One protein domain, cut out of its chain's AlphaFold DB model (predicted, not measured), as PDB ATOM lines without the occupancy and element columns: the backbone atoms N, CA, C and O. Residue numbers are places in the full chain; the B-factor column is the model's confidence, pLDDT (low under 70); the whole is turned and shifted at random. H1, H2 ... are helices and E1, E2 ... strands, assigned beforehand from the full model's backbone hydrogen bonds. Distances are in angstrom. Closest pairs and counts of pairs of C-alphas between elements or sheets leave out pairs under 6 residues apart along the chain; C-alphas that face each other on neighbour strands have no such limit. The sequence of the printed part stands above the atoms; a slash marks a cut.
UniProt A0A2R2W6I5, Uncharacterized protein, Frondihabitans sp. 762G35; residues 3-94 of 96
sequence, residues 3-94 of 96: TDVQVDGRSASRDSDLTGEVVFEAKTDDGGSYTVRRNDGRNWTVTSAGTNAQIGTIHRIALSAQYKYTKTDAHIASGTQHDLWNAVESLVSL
ATOM      1  N   THR A   3     -75.154 -56.216 505.667       93.19
ATOM      2  CA  THR A   3     -75.980 -56.337 504.453       93.19
ATOM      3  C   THR A   3     -77.480 -56.324 504.730       93.19
ATOM      4  O   THR A   3     -78.249 -55.883 503.880       93.19
ATOM      5  N   ASP A   4     -77.908 -56.779 505.907       93.81
ATOM      6  CA  ASP A   4     -79.315 -56.847 506.311       93.81
ATOM      7  C   ASP A   4     -79.411 -56.680 507.830       93.81
ATOM      8  O   ASP A   4     -78.598 -57.226 508.581       93.81
ATOM      9  N   VAL A   5     -80.412 -55.928 508.283       94.88
ATOM     10  CA  VAL A   5     -80.795 -55.864 509.696       94.88
ATOM     11  C   VAL A   5     -82.248 -56.271 509.805       94.88
ATOM     12  O   VAL A   5     -83.073 -55.770 509.048       94.88
ATOM     13  N   GLN A   6     -82.574 -57.146 510.751       95.19
ATOM     14  CA  GLN A   6     -83.935 -57.601 510.993       95.19
ATOM     15  C   GLN A   6     -84.411 -57.192 512.383       95.19
ATOM     16  O   GLN A   6     -83.744 -57.449 513.383       95.19
ATOM     17  N   VAL A   7     -85.588 -56.581 512.444       93.62
ATOM     18  CA  VAL A   7     -86.309 -56.252 513.679       93.62
ATOM     19  C   VAL A   7     -87.592 -57.072 513.670       93.62
ATOM     20  O   VAL A   7     -88.363 -56.989 512.712       93.62
ATOM     21  N   ASP A   8     -87.794 -57.917 514.682       89.56
ATOM     22  CA  ASP A   8     -88.938 -58.840 514.766       89.56
ATOM     23  C   ASP A   8     -89.183 -59.637 513.462       89.56
ATOM     24  O   ASP A   8     -90.310 -59.793 512.985       89.56
ATOM     25  N   GLY A   9     -88.097 -60.113 512.841       88.56
ATOM     26  CA  GLY A   9     -88.133 -60.894 511.600       88.56
ATOM     27  C   GLY A   9     -88.414 -60.090 510.322       88.56
ATOM     28  O   GLY A   9     -88.626 -60.687 509.266       88.56
ATOM     29  N   ARG A  10     -88.424 -58.753 510.379       91.50
ATOM     30  CA  ARG A  10     -88.612 -57.870 509.215       91.50
ATOM     31  C   ARG A  10     -87.349 -57.079 508.918       91.50
ATOM     32  O   ARG A  10     -86.769 -56.507 509.833       91.50
ATOM     33  N   SER A  11     -86.964 -56.996 507.644       93.25
ATOM     34  CA  SER A  11     -85.822 -56.174 507.238       93.25
ATOM     35  C   SER A  11     -86.073 -54.696 507.546       93.25
ATOM     36  O   SER A  11     -87.092 -54.124 507.148       93.25
ATOM     37  N   ALA A  12     -85.133 -54.089 508.259       92.31
ATOM     38  CA  ALA A  12     -85.090 -52.675 508.577       92.31
ATOM     39  C   ALA A  12     -84.201 -51.942 507.565       92.31
ATOM     40  O   ALA A  12     -83.137 -52.423 507.177       92.31
ATOM     41  N   SER A  13     -84.629 -50.749 507.150       90.44
ATOM     42  CA  SER A  13     -83.798 -49.868 506.324       90.44
ATOM     43  C   SER A  13     -82.618 -49.318 507.133       90.44
ATOM     44  O   SER A  13     -82.731 -49.162 508.351       90.44
ATOM     45  N   ARG A  14     -81.534 -48.928 506.452       87.19
ATOM     46  CA  ARG A  14     -80.360 -48.260 507.041       87.19
ATOM     47  C   ARG A  14     -80.705 -46.988 507.825       87.19
ATOM     48  O   ARG A  14     -79.993 -46.650 508.770       87.19
ATOM     49  N   ASP A  15     -81.785 -46.313 507.435       85.94
ATOM     50  CA  ASP A  15     -82.296 -45.088 508.066       85.94
ATOM     51  C   ASP A  15     -83.255 -45.352 509.241       85.94
ATOM     52  O   ASP A  15     -83.763 -44.412 509.851       85.94
ATOM     53  N   SER A  16     -83.547 -46.620 509.552       86.75
ATOM     54  CA  SER A  16     -84.445 -46.964 510.658       86.75
ATOM     55  C   SER A  16     -83.791 -46.620 511.994       86.75
ATOM     56  O   SER A  16     -82.611 -46.909 512.212       86.75
ATOM     57  N   ASP A  17     -84.561 -46.048 512.922       85.69
ATOM     58  CA  ASP A  17     -84.064 -45.777 514.271       85.69
ATOM     59  C   ASP A  17     -84.017 -47.060 515.111       85.69
ATOM     60  O   ASP A  17     -84.932 -47.380 515.867       85.69
ATOM     61  N   LEU A  18     -82.898 -47.778 515.020       87.38
ATOM     62  CA  LEU A  18     -82.640 -48.981 515.817       87.38
ATOM     63  C   LEU A  18     -82.450 -48.684 517.314       87.38
ATOM     64  O   LEU A  18     -82.412 -49.603 518.132       87.38
ATOM     65  N   THR A  19     -82.325 -47.412 517.708       85.12
ATOM     66  CA  THR A  19     -82.145 -47.020 519.114       85.12
ATOM     67  C   THR A  19     -83.387 -47.328 519.945       85.12
ATOM     68  O   THR A  19     -83.275 -47.482 521.163       85.12
ATOM     69  N   GLY A  20     -84.570 -47.374 519.326       83.88
ATOM     70  CA  GLY A  20     -85.831 -47.725 519.980       83.88
ATOM     71  C   GLY A  20     -85.965 -49.218 520.275       83.88
ATOM     72  O   GLY A  20     -86.617 -49.587 521.252       83.88
ATOM     73  N   GLU A  21     -85.284 -50.055 519.498       89.69
ATOM     74  CA  GLU A  21     -85.512 -51.495 519.478       89.69
ATOM     75  C   GLU A  21     -84.859 -52.220 520.659       89.69
ATOM     76  O   GLU A  21     -83.753 -51.892 521.109       89.69
ATOM     77  N   VAL A  22     -85.564 -53.225 521.187       92.38
ATOM     78  CA  VAL A  22     -85.067 -54.054 522.298       92.38
ATOM     79  C   VAL A  22     -84.092 -55.109 521.784       92.38
ATOM     80  O   VAL A  22     -83.071 -55.367 522.423       92.38
ATOM     81  N   VAL A  23     -84.394 -55.718 520.638       94.69
ATOM     82  CA  VAL A  23     -83.558 -56.726 519.984       94.69
ATOM     83  C   VAL A  23     -83.651 -56.540 518.476       94.69
ATOM     84  O   VAL A  23     -84.735 -56.311 517.948       94.69
ATOM     85  N   PHE A  24     -82.524 -56.673 517.790       95.75
ATOM     86  CA  PHE A  24     -82.476 -56.806 516.340       95.75
ATOM     87  C   PHE A  24     -81.313 -57.705 515.929       95.75
ATOM     88  O   PHE A  24     -80.371 -57.932 516.691       95.75
ATOM     89  N   GLU A  25     -81.380 -58.229 514.718       95.88
ATOM     90  CA  GLU A  25     -80.368 -59.101 514.136       95.88
ATOM     91  C   GLU A  25     -79.636 -58.349 513.032       95.88
ATOM     92  O   GLU A  25     -80.266 -57.656 512.243       95.88
ATOM     93  N   ALA A  26     -78.317 -58.477 512.964       95.25
ATOM     94  CA  ALA A  26     -77.489 -57.926 511.902       95.25
ATOM     95  C   ALA A  26     -76.788 -59.067 511.166       95.25
ATOM     96  O   ALA A  26     -76.224 -59.966 511.793       95.25
ATOM     97  N   LYS A  27     -76.822 -59.027 509.836       94.56
ATOM     98  CA  LYS A  27     -76.128 -59.972 508.960       94.56
ATOM     99  C   LYS A  27     -75.032 -59.257 508.194       94.56
ATOM    100  O   LYS A  27     -75.228 -58.123 507.755       94.56
ATOM    101  N   THR A  28     -73.903 -59.923 508.030       92.50
ATOM    102  CA  THR A  28     -72.745 -59.419 507.292       92.50
ATOM    103  C   THR A  28     -72.600 -60.114 505.936       92.50
ATOM    104  O   THR A  28     -73.194 -61.161 505.677       92.50
ATOM    105  N   ASP A  29     -71.883 -59.481 505.013       91.38
ATOM    106  CA  ASP A  29     -71.596 -59.980 503.657       91.38
ATOM    107  C   ASP A  29     -70.753 -61.263 503.628       91.38
ATOM    108  O   ASP A  29     -70.918 -62.077 502.722       91.38
ATOM    109  N   ASP A  30     -69.904 -61.468 504.631       88.69
ATOM    110  CA  ASP A  30     -69.159 -62.710 504.892       88.69
ATOM    111  C   ASP A  30     -70.033 -63.873 505.412       88.69
ATOM    112  O   ASP A  30     -69.556 -65.000 505.553       88.69
ATOM    113  N   GLY A  31     -71.328 -63.638 505.649       88.38
ATOM    114  CA  GLY A  31     -72.270 -64.635 506.158       88.38
ATOM    115  C   GLY A  31     -72.364 -64.696 507.685       88.38
ATOM    116  O   GLY A  31     -73.102 -65.536 508.210       88.38
ATOM    117  N   GLY A  32     -71.671 -63.814 508.407       91.50
ATOM    118  CA  GLY A  32     -71.845 -63.632 509.844       91.50
ATOM    119  C   GLY A  32     -73.266 -63.185 510.212       91.50
ATOM    120  O   GLY A  32     -73.945 -62.454 509.488       91.50
ATOM    121  N   SER A  33     -73.743 -63.647 511.368       94.62
ATOM    122  CA  SER A  33     -75.039 -63.260 511.928       94.62
ATOM    123  C   SER A  33     -74.891 -62.951 513.410       94.62
ATOM    124  O   SER A  33     -74.271 -63.710 514.162       94.62
ATOM    125  N   TYR A  34     -75.445 -61.815 513.820       95.88
ATOM    126  CA  TYR A  34     -75.232 -61.229 515.132       95.88
ATOM    127  C   TYR A  34     -76.549 -60.735 515.723       95.88
ATOM    128  O   TYR A  34     -77.297 -60.005 515.077       95.88
ATOM    129  N   THR A  35     -76.822 -61.082 516.977       96.50
ATOM    130  CA  THR A  35     -77.954 -60.548 517.735       96.50
ATOM    131  C   THR A  35     -77.486 -59.356 518.555       96.50
ATOM    132  O   THR A  35     -76.585 -59.476 519.392       96.50
ATOM    133  N   VAL A  36     -78.124 -58.212 518.346       96.31
ATOM    134  CA  VAL A  36     -77.921 -56.998 519.130       96.31
ATOM    135  C   VAL A  36     -79.086 -56.860 520.095       96.31
ATOM    136  O   VAL A  36     -80.240 -56.748 519.691       96.31
ATOM    137  N   ARG A  37     -78.786 -56.866 521.391       96.56
ATOM    138  CA  ARG A  37     -79.779 -56.748 522.457       96.56
ATOM    139  C   ARG A  37     -79.521 -55.502 523.274       96.56
ATOM    140  O   ARG A  37     -78.424 -55.306 523.788       96.56
ATOM    141  N   ARG A  38     -80.554 -54.692 523.453       95.38
ATOM    142  CA  ARG A  38     -80.542 -53.564 524.372       95.38
ATOM    143  C   ARG A  38     -80.611 -54.065 525.814       95.38
ATOM    144  O   ARG A  38     -81.525 -54.803 526.181       95.38
ATOM    145  N   ASN A  39     -79.651 -53.648 526.630       93.12
ATOM    146  CA  ASN A  39     -79.600 -53.955 528.060       93.12
ATOM    147  C   ASN A  39     -80.323 -52.882 528.879       93.12
ATOM    148  O   ASN A  39     -81.034 -53.192 529.828       93.12
ATOM    149  N   ASP A  40     -80.147 -51.618 528.490       88.94
ATOM    150  CA  ASP A  40     -80.792 -50.462 529.109       88.94
ATOM    151  C   ASP A  40     -80.947 -49.312 528.096       88.94
ATOM    152  O   ASP A  40     -80.669 -49.452 526.905       88.94
ATOM    153  N   GLY A  41     -81.380 -48.135 528.553       85.00
ATOM    154  CA  GLY A  41     -81.594 -46.966 527.695       85.00
ATOM    155  C   GLY A  41     -80.382 -46.519 526.858       85.00
ATOM    156  O   GLY A  41     -80.570 -45.757 525.906       85.00
ATOM    157  N   ARG A  42     -79.158 -46.958 527.172       90.75
ATOM    158  CA  ARG A  42     -77.905 -46.526 526.532       90.75
ATOM    159  C   ARG A  42     -76.906 -47.651 526.255       90.75
ATOM    160  O   ARG A  42     -75.857 -47.348 525.701       90.75
ATOM    161  N   ASN A  43     -77.176 -48.895 526.631       93.12
ATOM    162  CA  ASN A  43     -76.238 -50.001 526.453       93.12
ATOM    163  C   ASN A  43     -76.845 -51.137 525.632       93.12
ATOM    164  O   ASN A  43     -77.993 -51.526 525.853       93.12
ATOM    165  N   TRP A  44     -76.033 -51.719 524.750       96.25
ATOM    166  CA  TRP A  44     -76.356 -52.905 523.964       96.25
ATOM    167  C   TRP A  44     -75.245 -53.944 524.082       96.25
ATOM    168  O   TRP A  44     -74.061 -53.606 524.128       96.25
ATOM    169  N   THR A  45     -75.632 -55.212 524.087       96.69
ATOM    170  CA  THR A  45     -74.741 -56.362 523.942       96.69
ATOM    171  C   THR A  45     -74.883 -56.922 522.537       96.69
ATOM    172  O   THR A  45     -76.000 -57.056 522.036       96.69
ATOM    173  N   VAL A  46     -73.762 -57.282 521.914       96.19
ATOM    174  CA  VAL A  46     -73.740 -57.951 520.610       96.19
ATOM    175  C   VAL A  46     -73.207 -59.368 520.780       96.19
ATOM    176  O   VAL A  46     -72.138 -59.579 521.357       96.19
ATOM    177  N   THR A  47     -73.967 -60.341 520.287       96.44
ATOM    178  CA  THR A  47     -73.683 -61.779 520.402       96.44
ATOM    179  C   THR A  47     -73.629 -62.389 519.009       96.44
ATOM    180  O   THR A  47     -74.476 -62.074 518.178       96.44
ATOM    181  N   SER A  48     -72.659 -63.260 518.736       94.62
ATOM    182  CA  SER A  48     -72.634 -64.029 517.486       94.62
ATOM    183  C   SER A  48     -73.690 -65.132 517.534       94.62
ATOM    184  O   SER A  48     -73.688 -65.943 518.459       94.62
ATOM    185  N   ALA A  49     -74.578 -65.194 516.543       90.94
ATOM    186  CA  ALA A  49     -75.637 -66.200 516.476       90.94
ATOM    187  C   ALA A  49     -75.082 -67.621 516.265       90.94
ATOM    188  O   ALA A  49     -75.654 -68.588 516.758       90.94
ATOM    189  N   GLY A  50     -73.942 -67.753 515.574       88.62
ATOM    190  CA  GLY A  50     -73.320 -69.052 515.299       88.62
ATOM    191  C   GLY A  50     -72.649 -69.691 516.518       88.62
ATOM    192  O   GLY A  50     -72.670 -70.911 516.663       88.62
ATOM    193  N   THR A  51     -72.063 -68.884 517.407       90.69
ATOM    194  CA  THR A  51     -71.320 -69.373 518.587       90.69
ATOM    195  C   THR A  51     -72.023 -69.094 519.914       90.69
ATOM    196  O   THR A  51     -71.604 -69.609 520.949       90.69
ATOM    197  N   ASN A  52     -73.076 -68.274 519.900       92.12
ATOM    198  CA  ASN A  52     -73.753 -67.735 521.080       92.12
ATOM    199  C   ASN A  52     -72.806 -67.005 522.060       92.12
ATOM    200  O   ASN A  52     -73.107 -66.866 523.246       92.12
ATOM    201  N   ALA A  53     -71.646 -66.548 521.574       92.62
ATOM    202  CA  ALA A  53     -70.651 -65.834 522.363       92.62
ATOM    203  C   ALA A  53     -70.840 -64.316 522.248       92.62
ATOM    204  O   ALA A  53     -71.094 -63.785 521.161       92.62
ATOM    205  N   GLN A  54     -70.681 -63.606 523.368       94.81
ATOM    206  CA  GLN A  54     -70.681 -62.146 523.373       94.81
ATOM    207  C   GLN A  54     -69.411 -61.624 522.697       94.81
ATOM    208  O   GLN A  54     -68.310 -61.764 523.230       94.81
ATOM    209  N   ILE A  55     -69.571 -60.926 521.576       94.00
ATOM    210  CA  ILE A  55     -68.447 -60.347 520.833       94.00
ATOM    211  C   ILE A  55     -68.105 -58.923 521.275       94.00
ATOM    212  O   ILE A  55     -66.984 -58.463 521.066       94.00
ATOM    213  N   GLY A  56     -69.045 -58.222 521.911       94.75
ATOM    214  CA  GLY A  56     -68.783 -56.910 522.481       94.75
ATOM    215  C   GLY A  56     -70.023 -56.185 522.977       94.75
ATOM    216  O   GLY A  56     -71.125 -56.731 523.047       94.75
ATOM    217  N   THR A  57     -69.811 -54.922 523.324       95.25
ATOM    218  CA  THR A  57     -70.842 -54.014 523.832       95.25
ATOM    219  C   THR A  57     -70.812 -52.693 523.086       95.25
ATOM    220  O   THR A  57     -69.754 -52.244 522.638       95.25
ATOM    221  N   ILE A  58     -71.968 -52.046 522.997       95.12
ATOM    222  CA  ILE A  58     -72.116 -50.697 522.464       95.12
ATOM    223  C   ILE A  58     -72.732 -49.823 523.552       95.12
ATOM    224  O   ILE A  58     -73.708 -50.209 524.191       95.12
ATOM    225  N   HIS A  59     -72.170 -48.637 523.754       93.38
ATOM    226  CA  HIS A  59     -72.639 -47.638 524.703       93.38
ATOM    227  C   HIS A  59     -72.953 -46.331 523.978       93.38
ATOM    228  O   HIS A  59     -72.087 -45.756 523.321       93.38
ATOM    229  N   ARG A  60     -74.168 -45.812 524.131       92.31
ATOM    230  CA  ARG A  60     -74.530 -44.480 523.651       92.31
ATOM    231  C   ARG A  60     -73.975 -43.431 524.603       92.31
ATOM    232  O   ARG A  60     -74.387 -43.352 525.762       92.31
ATOM    233  N   ILE A  61     -73.085 -42.593 524.089       89.88
ATOM    234  CA  ILE A  61     -72.487 -41.493 524.838       89.88
ATOM    235  C   ILE A  61     -73.582 -40.452 525.100       89.88
ATOM    236  O   ILE A  61     -74.275 -40.003 524.187       89.88
ATOM    237  N   ALA A  62     -73.799 -40.113 526.373       75.50
ATOM    238  CA  ALA A  62     -74.885 -39.224 526.774       75.50
ATOM    239  C   ALA A  62     -74.795 -37.858 526.067       75.50
ATOM    240  O   ALA A  62     -73.708 -37.305 525.926       75.50
ATOM    241  N   LEU A  63     -75.956 -37.308 525.684       71.25
ATOM    242  CA  LEU A  63     -76.119 -35.998 525.031       71.25
ATOM    243  C   LEU A  63     -75.545 -35.884 523.605       71.25
ATOM    244  O   LEU A  63     -75.683 -34.828 522.994       71.25
ATOM    245  N   SER A  64     -74.983 -36.956 523.041       71.50
ATOM    246  CA  SER A  64     -74.585 -37.013 521.635       71.50
ATOM    247  C   SER A  64     -75.327 -38.125 520.883       71.50
ATOM    248  O   SER A  64     -75.907 -39.050 521.461       71.50
ATOM    249  N   ALA A  65     -75.331 -38.031 519.554       76.06
ATOM    250  CA  ALA A  65     -75.723 -39.139 518.682       76.06
ATOM    251  C   ALA A  65     -74.598 -40.187 518.554       76.06
ATOM    252  O   ALA A  65     -74.641 -41.015 517.656       76.06
ATOM    253  N   GLN A  66     -73.571 -40.151 519.413       91.50
ATOM    254  CA  GLN A  66     -72.415 -41.029 519.277       91.50
ATOM    255  C   GLN A  66     -72.559 -42.319 520.082       91.50
ATOM    256  O   GLN A  66     -73.096 -42.354 521.192       91.50
ATOM    257  N   TYR A  67     -71.989 -43.374 519.523       92.88
ATOM    258  CA  TYR A  67     -71.992 -44.725 520.048       92.88
ATOM    259  C   TYR A  67     -70.553 -45.204 520.167       92.88
ATOM    260  O   TYR A  67     -69.819 -45.223 519.183       92.88
ATOM    261  N   LYS A  68     -70.141 -45.592 521.370       93.31
ATOM    262  CA  LYS A  68     -68.864 -46.253 521.615       93.31
ATOM    263  C   LYS A  68     -69.057 -47.759 521.510       93.31
ATOM    264  O   LYS A  68     -69.802 -48.319 522.306       93.31
ATOM    265  N   TYR A  69     -68.367 -48.417 520.588       93.69
ATOM    266  CA  TYR A  69     -68.316 -49.878 520.530       93.69
ATOM    267  C   TYR A  69     -67.041 -50.382 521.210       93.69
ATOM    268  O   TYR A  69     -66.002 -49.726 521.150       93.69
ATOM    269  N   THR A  70     -67.121 -51.524 521.888       93.31
ATOM    270  CA  THR A  70     -65.998 -52.171 522.585       93.31
ATOM    271  C   THR A  70     -66.079 -53.675 522.361       93.31
ATOM    272  O   THR A  70     -67.088 -54.281 522.727       93.31
ATOM    273  N   LYS A  71     -65.040 -54.280 521.777       92.62
ATOM    274  CA  LYS A  71     -64.939 -55.737 521.617       92.62
ATOM    275  C   LYS A  71     -64.670 -56.407 522.967       92.62
ATOM    276  O   LYS A  71     -63.880 -55.897 523.764       92.62
ATOM    277  N   THR A  72     -65.311 -57.546 523.215       87.69
ATOM    278  CA  THR A  72     -65.005 -58.401 524.371       87.69
ATOM    279  C   THR A  72     -63.528 -58.818 524.319       87.69
ATOM    280  O   THR A  72     -62.980 -59.037 523.239       87.69
ATOM    281  N   ASP A  73     -62.871 -58.879 525.478       78.69
ATOM    282  CA  ASP A  73     -61.469 -59.304 525.649       78.69
ATOM    283  C   ASP A  73     -60.395 -58.458 524.936       78.69
ATOM    284  O   ASP A  73     -59.212 -58.799 524.955       78.69
ATOM    285  N   ALA A  74     -60.752 -57.304 524.362       68.81
ATOM    286  CA  ALA A  74     -59.793 -56.422 523.706       68.81
ATOM    287  C   ALA A  74     -59.463 -55.191 524.560       68.81
ATOM    288  O   ALA A  74     -60.332 -54.385 524.879       68.81
ATOM    289  N   HIS A  75     -58.177 -54.984 524.859       56.38
ATOM    290  CA  HIS A  75     -57.717 -53.769 525.549       56.38
ATOM    291  C   HIS A  75     -57.763 -52.510 524.657       56.38
ATOM    292  O   HIS A  75     -57.754 -51.400 525.181       56.38
ATOM    293  N   ILE A  76     -57.796 -52.664 523.321       60.59
ATOM    294  CA  ILE A  76     -57.659 -51.547 522.358       60.59
ATOM    295  C   ILE A  76     -58.723 -51.574 521.236       60.59
ATOM    296  O   ILE A  76     -58.903 -50.577 520.544       60.59
ATOM    297  N   ALA A  77     -59.495 -52.655 521.057       72.81
ATOM    298  CA  ALA A  77     -60.472 -52.744 519.962       72.81
ATOM    299  C   ALA A  77     -61.809 -52.076 520.341       72.81
ATOM    300  O   ALA A  77     -62.819 -52.726 520.623       72.81
ATOM    301  N   SER A  78     -61.779 -50.746 520.397       82.56
ATOM    302  CA  SER A  78     -62.930 -49.884 520.651       82.56
ATOM    303  C   SER A  78     -62.851 -48.618 519.801       82.56
ATOM    304  O   SER A  78     -61.763 -48.193 519.417       82.56
ATOM    305  N   GLY A  79     -63.992 -48.000 519.525       89.44
ATOM    306  CA  GLY A  79     -64.066 -46.759 518.760       89.44
ATOM    307  C   GLY A  79     -65.410 -46.068 518.936       89.44
ATOM    308  O   GLY A  79     -66.259 -46.532 519.699       89.44
ATOM    309  N   THR A  80     -65.596 -44.943 518.252       92.06
ATOM    310  CA  THR A  80     -66.841 -44.164 518.288       92.06
ATOM    311  C   THR A  80     -67.445 -44.039 516.901       92.06
ATOM    312  O   THR A  80     -66.721 -43.783 515.944       92.06
ATOM    313  N   GLN A  81     -68.764 -44.154 516.813       92.69
ATOM    314  CA  GLN A  81     -69.546 -43.998 515.591       92.69
ATOM    315  C   GLN A  81     -70.718 -43.043 515.807       92.69
ATOM    316  O   GLN A  81     -71.086 -42.764 516.946       92.69
ATOM    317  N   HIS A  82     -71.292 -42.523 514.724       90.25
ATOM    318  CA  HIS A  82     -72.366 -41.517 514.760       90.25
ATOM    319  C   HIS A  82     -73.787 -42.098 514.794       90.25
ATOM    320  O   HIS A  82     -74.756 -41.345 514.858       90.25
ATOM    321  N   ASP A  83     -73.914 -43.421 514.763       89.75
ATOM    322  CA  ASP A  83     -75.185 -44.128 514.830       89.75
ATOM    323  C   ASP A  83     -74.971 -45.585 515.260       89.75
ATOM    324  O   ASP A  83     -73.855 -46.116 515.198       89.75
ATOM    325  N   LEU A  84     -76.050 -46.221 515.724       91.25
ATOM    326  CA  LEU A  84     -76.002 -47.581 516.254       91.25
ATOM    327  C   LEU A  84     -75.634 -48.600 515.171       91.25
ATOM    328  O   LEU A  84     -74.881 -49.526 515.454       91.25
ATOM    329  N   TRP A  85     -76.099 -48.411 513.934       92.81
ATOM    330  CA  TRP A  85     -75.788 -49.315 512.827       92.81
ATOM    331  C   TRP A  85     -74.287 -49.350 512.550       92.81
ATOM    332  O   TRP A  85     -73.685 -50.420 512.564       92.81
ATOM    333  N   ASN A  86     -73.658 -48.185 512.381       91.88
ATOM    334  CA  ASN A  86     -72.215 -48.090 512.161       91.88
ATOM    335  C   ASN A  86     -71.414 -48.628 513.353       91.88
ATOM    336  O   ASN A  86     -70.352 -49.222 513.166       91.88
ATOM    337  N   ALA A  87     -71.902 -48.440 514.584       93.81
ATOM    338  CA  ALA A  87     -71.268 -49.001 515.774       93.81
ATOM    339  C   ALA A  87     -71.311 -50.535 515.787       93.81
ATOM    340  O   ALA A  87     -70.305 -51.160 516.123       93.81
ATOM    341  N   VAL A  88     -72.443 -51.137 515.404       93.94
ATOM    342  CA  VAL A  88     -72.564 -52.593 515.239       93.94
ATOM    343  C   VAL A  88     -71.644 -53.060 514.120       93.94
ATOM    344  O   VAL A  88     -70.864 -53.976 514.346       93.94
ATOM    345  N   GLU A  89     -71.665 -52.398 512.963       93.44
ATOM    346  CA  GLU A  89     -70.828 -52.745 511.810       93.44
ATOM    347  C   GLU A  89     -69.338 -52.739 512.160       93.44
ATOM    348  O   GLU A  89     -68.627 -53.701 511.883       93.44
ATOM    349  N   SER A  90     -68.884 -51.684 512.838       93.38
ATOM    350  CA  SER A  90     -67.489 -51.555 513.268       93.38
ATOM    351  C   SER A  90     -67.097 -52.597 514.306       93.38
ATOM    352  O   SER A  90     -65.931 -52.958 514.408       93.38
ATOM    353  N   LEU A  91     -68.047 -53.045 515.129       93.38
ATOM    354  CA  LEU A  91     -67.790 -54.075 516.122       93.38
ATOM    355  C   LEU A  91     -67.674 -55.453 515.471       93.38
ATOM    356  O   LEU A  91     -66.739 -56.185 515.785       93.38
ATOM    357  N   VAL A  92     -68.605 -55.807 514.582       92.00
ATOM    358  CA  VAL A  92     -68.602 -57.118 513.915       92.00
ATOM    359  C   VAL A  92     -67.411 -57.252 512.968       92.00
ATOM    360  O   VAL A  92     -66.774 -58.297 512.959       92.00
ATOM    361  N   SER A  93     -66.992 -56.169 512.303       89.50
ATOM    362  CA  SER A  93     -65.796 -56.165 511.446       89.50
ATOM    363  C   SER A  93     -64.475 -56.367 512.198       89.50
ATOM    364  O   SER A  93     -63.427 -56.445 511.569       89.50
ATOM    365  N   LEU A  94     -64.478 -56.341 513.535       86.00
ATOM    366  CA  LEU A  94     -63.302 -56.665 514.349       86.00
ATOM    367  C   LEU A  94     -63.230 -58.150 514.718       86.00
ATOM    368  O   LEU A  94     -62.260 -58.556 515.365       86.00
TER     369      LEU A  94
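This is residues 3 to 94 of the 96 residues of an uncharacterized protein of Frondihabitans sp. 762G35 (UniProt A0A2R2W6I5). One strongly twisted sheet of eight strands curls like part of a barrel round a single helix, H1, which packs in its hollow mainly on E6, E7 and E8. The E2 and E1 end of the sheet reaches away from that helix, and the curl stays open between the edge strands E2 and E8. The printed part has 92 residues, with eight named strands, E1 to E8, followed by one named helix. The sheet's order is E2 - E1 - E3 - E4 - E5 - E6 - E7 - E8, all antiparallel, and the class is mostly strand. The whole is compact, with a radius of gyration of the C-alphas of 12.0 A, and rounded, with spans of 29 by 27 by 21 A.

Look first at E3, residues 23 to 28, E4, residues 33 to 38, E5, residues 43 to 48, E6, residues 54 to 60, E7, residues 67 to 71, and E8, residues 78 to 81: they form a meander, each strand the antiparallel neighbour of the one before. Between E3 and E4 you find N 26 and O 34 at 2.8 A; between E4 and E5, N 35 and O 47 at 2.8 A. Between E5 and E6, N 44 and O 58 are 2.8 A apart; between E6 and E7, N 59 and O 68, 2.8 A; between E7 and E8, N 67 and O 81, 2.8 A; each is within hydrogen-bond range. On the other side of E3 from E4 is E1, residues 3 to 7, antiparallel at 167 degrees, with N 6 and O 25 at 2.8 A. E2, residues 10 to 12, forms a hairpin with E1, their directions at 120 degrees, with N 12 and O 5 at 2.8 A. H1, residues 84 to 92, is on the sheet, which curls round it. The closest C-alphas of E7 and H1 are those of Tyr 69 and Ala 87, 5.7 A apart. In H1 every O i to N i+4 pair is within hydrogen-bond range.

Find C-alpha 3 at (-75.980, -56.337, 504.453), where E1 begins its 13.8 A. E3, E4 and E5 are 16.9 A, 16.7 A and 17.0 A long. E6 begins at C-alpha 54, (-70.681, -62.146, 523.373), and runs 18.1 A; E7 has 13.2 A and E8 10.2 A, while E2 has 6.3 A. H1 runs 12.3 A to C-alpha 92 at (-68.602, -57.118, 513.915).

The C-alphas farthest apart, those of Arg 10 and His 75, are 35.2 A apart. The printed part has no cut, and no link is long. The mean pLDDT of the printed part is 89.8; look at residues 74 to 76 for the values under 70.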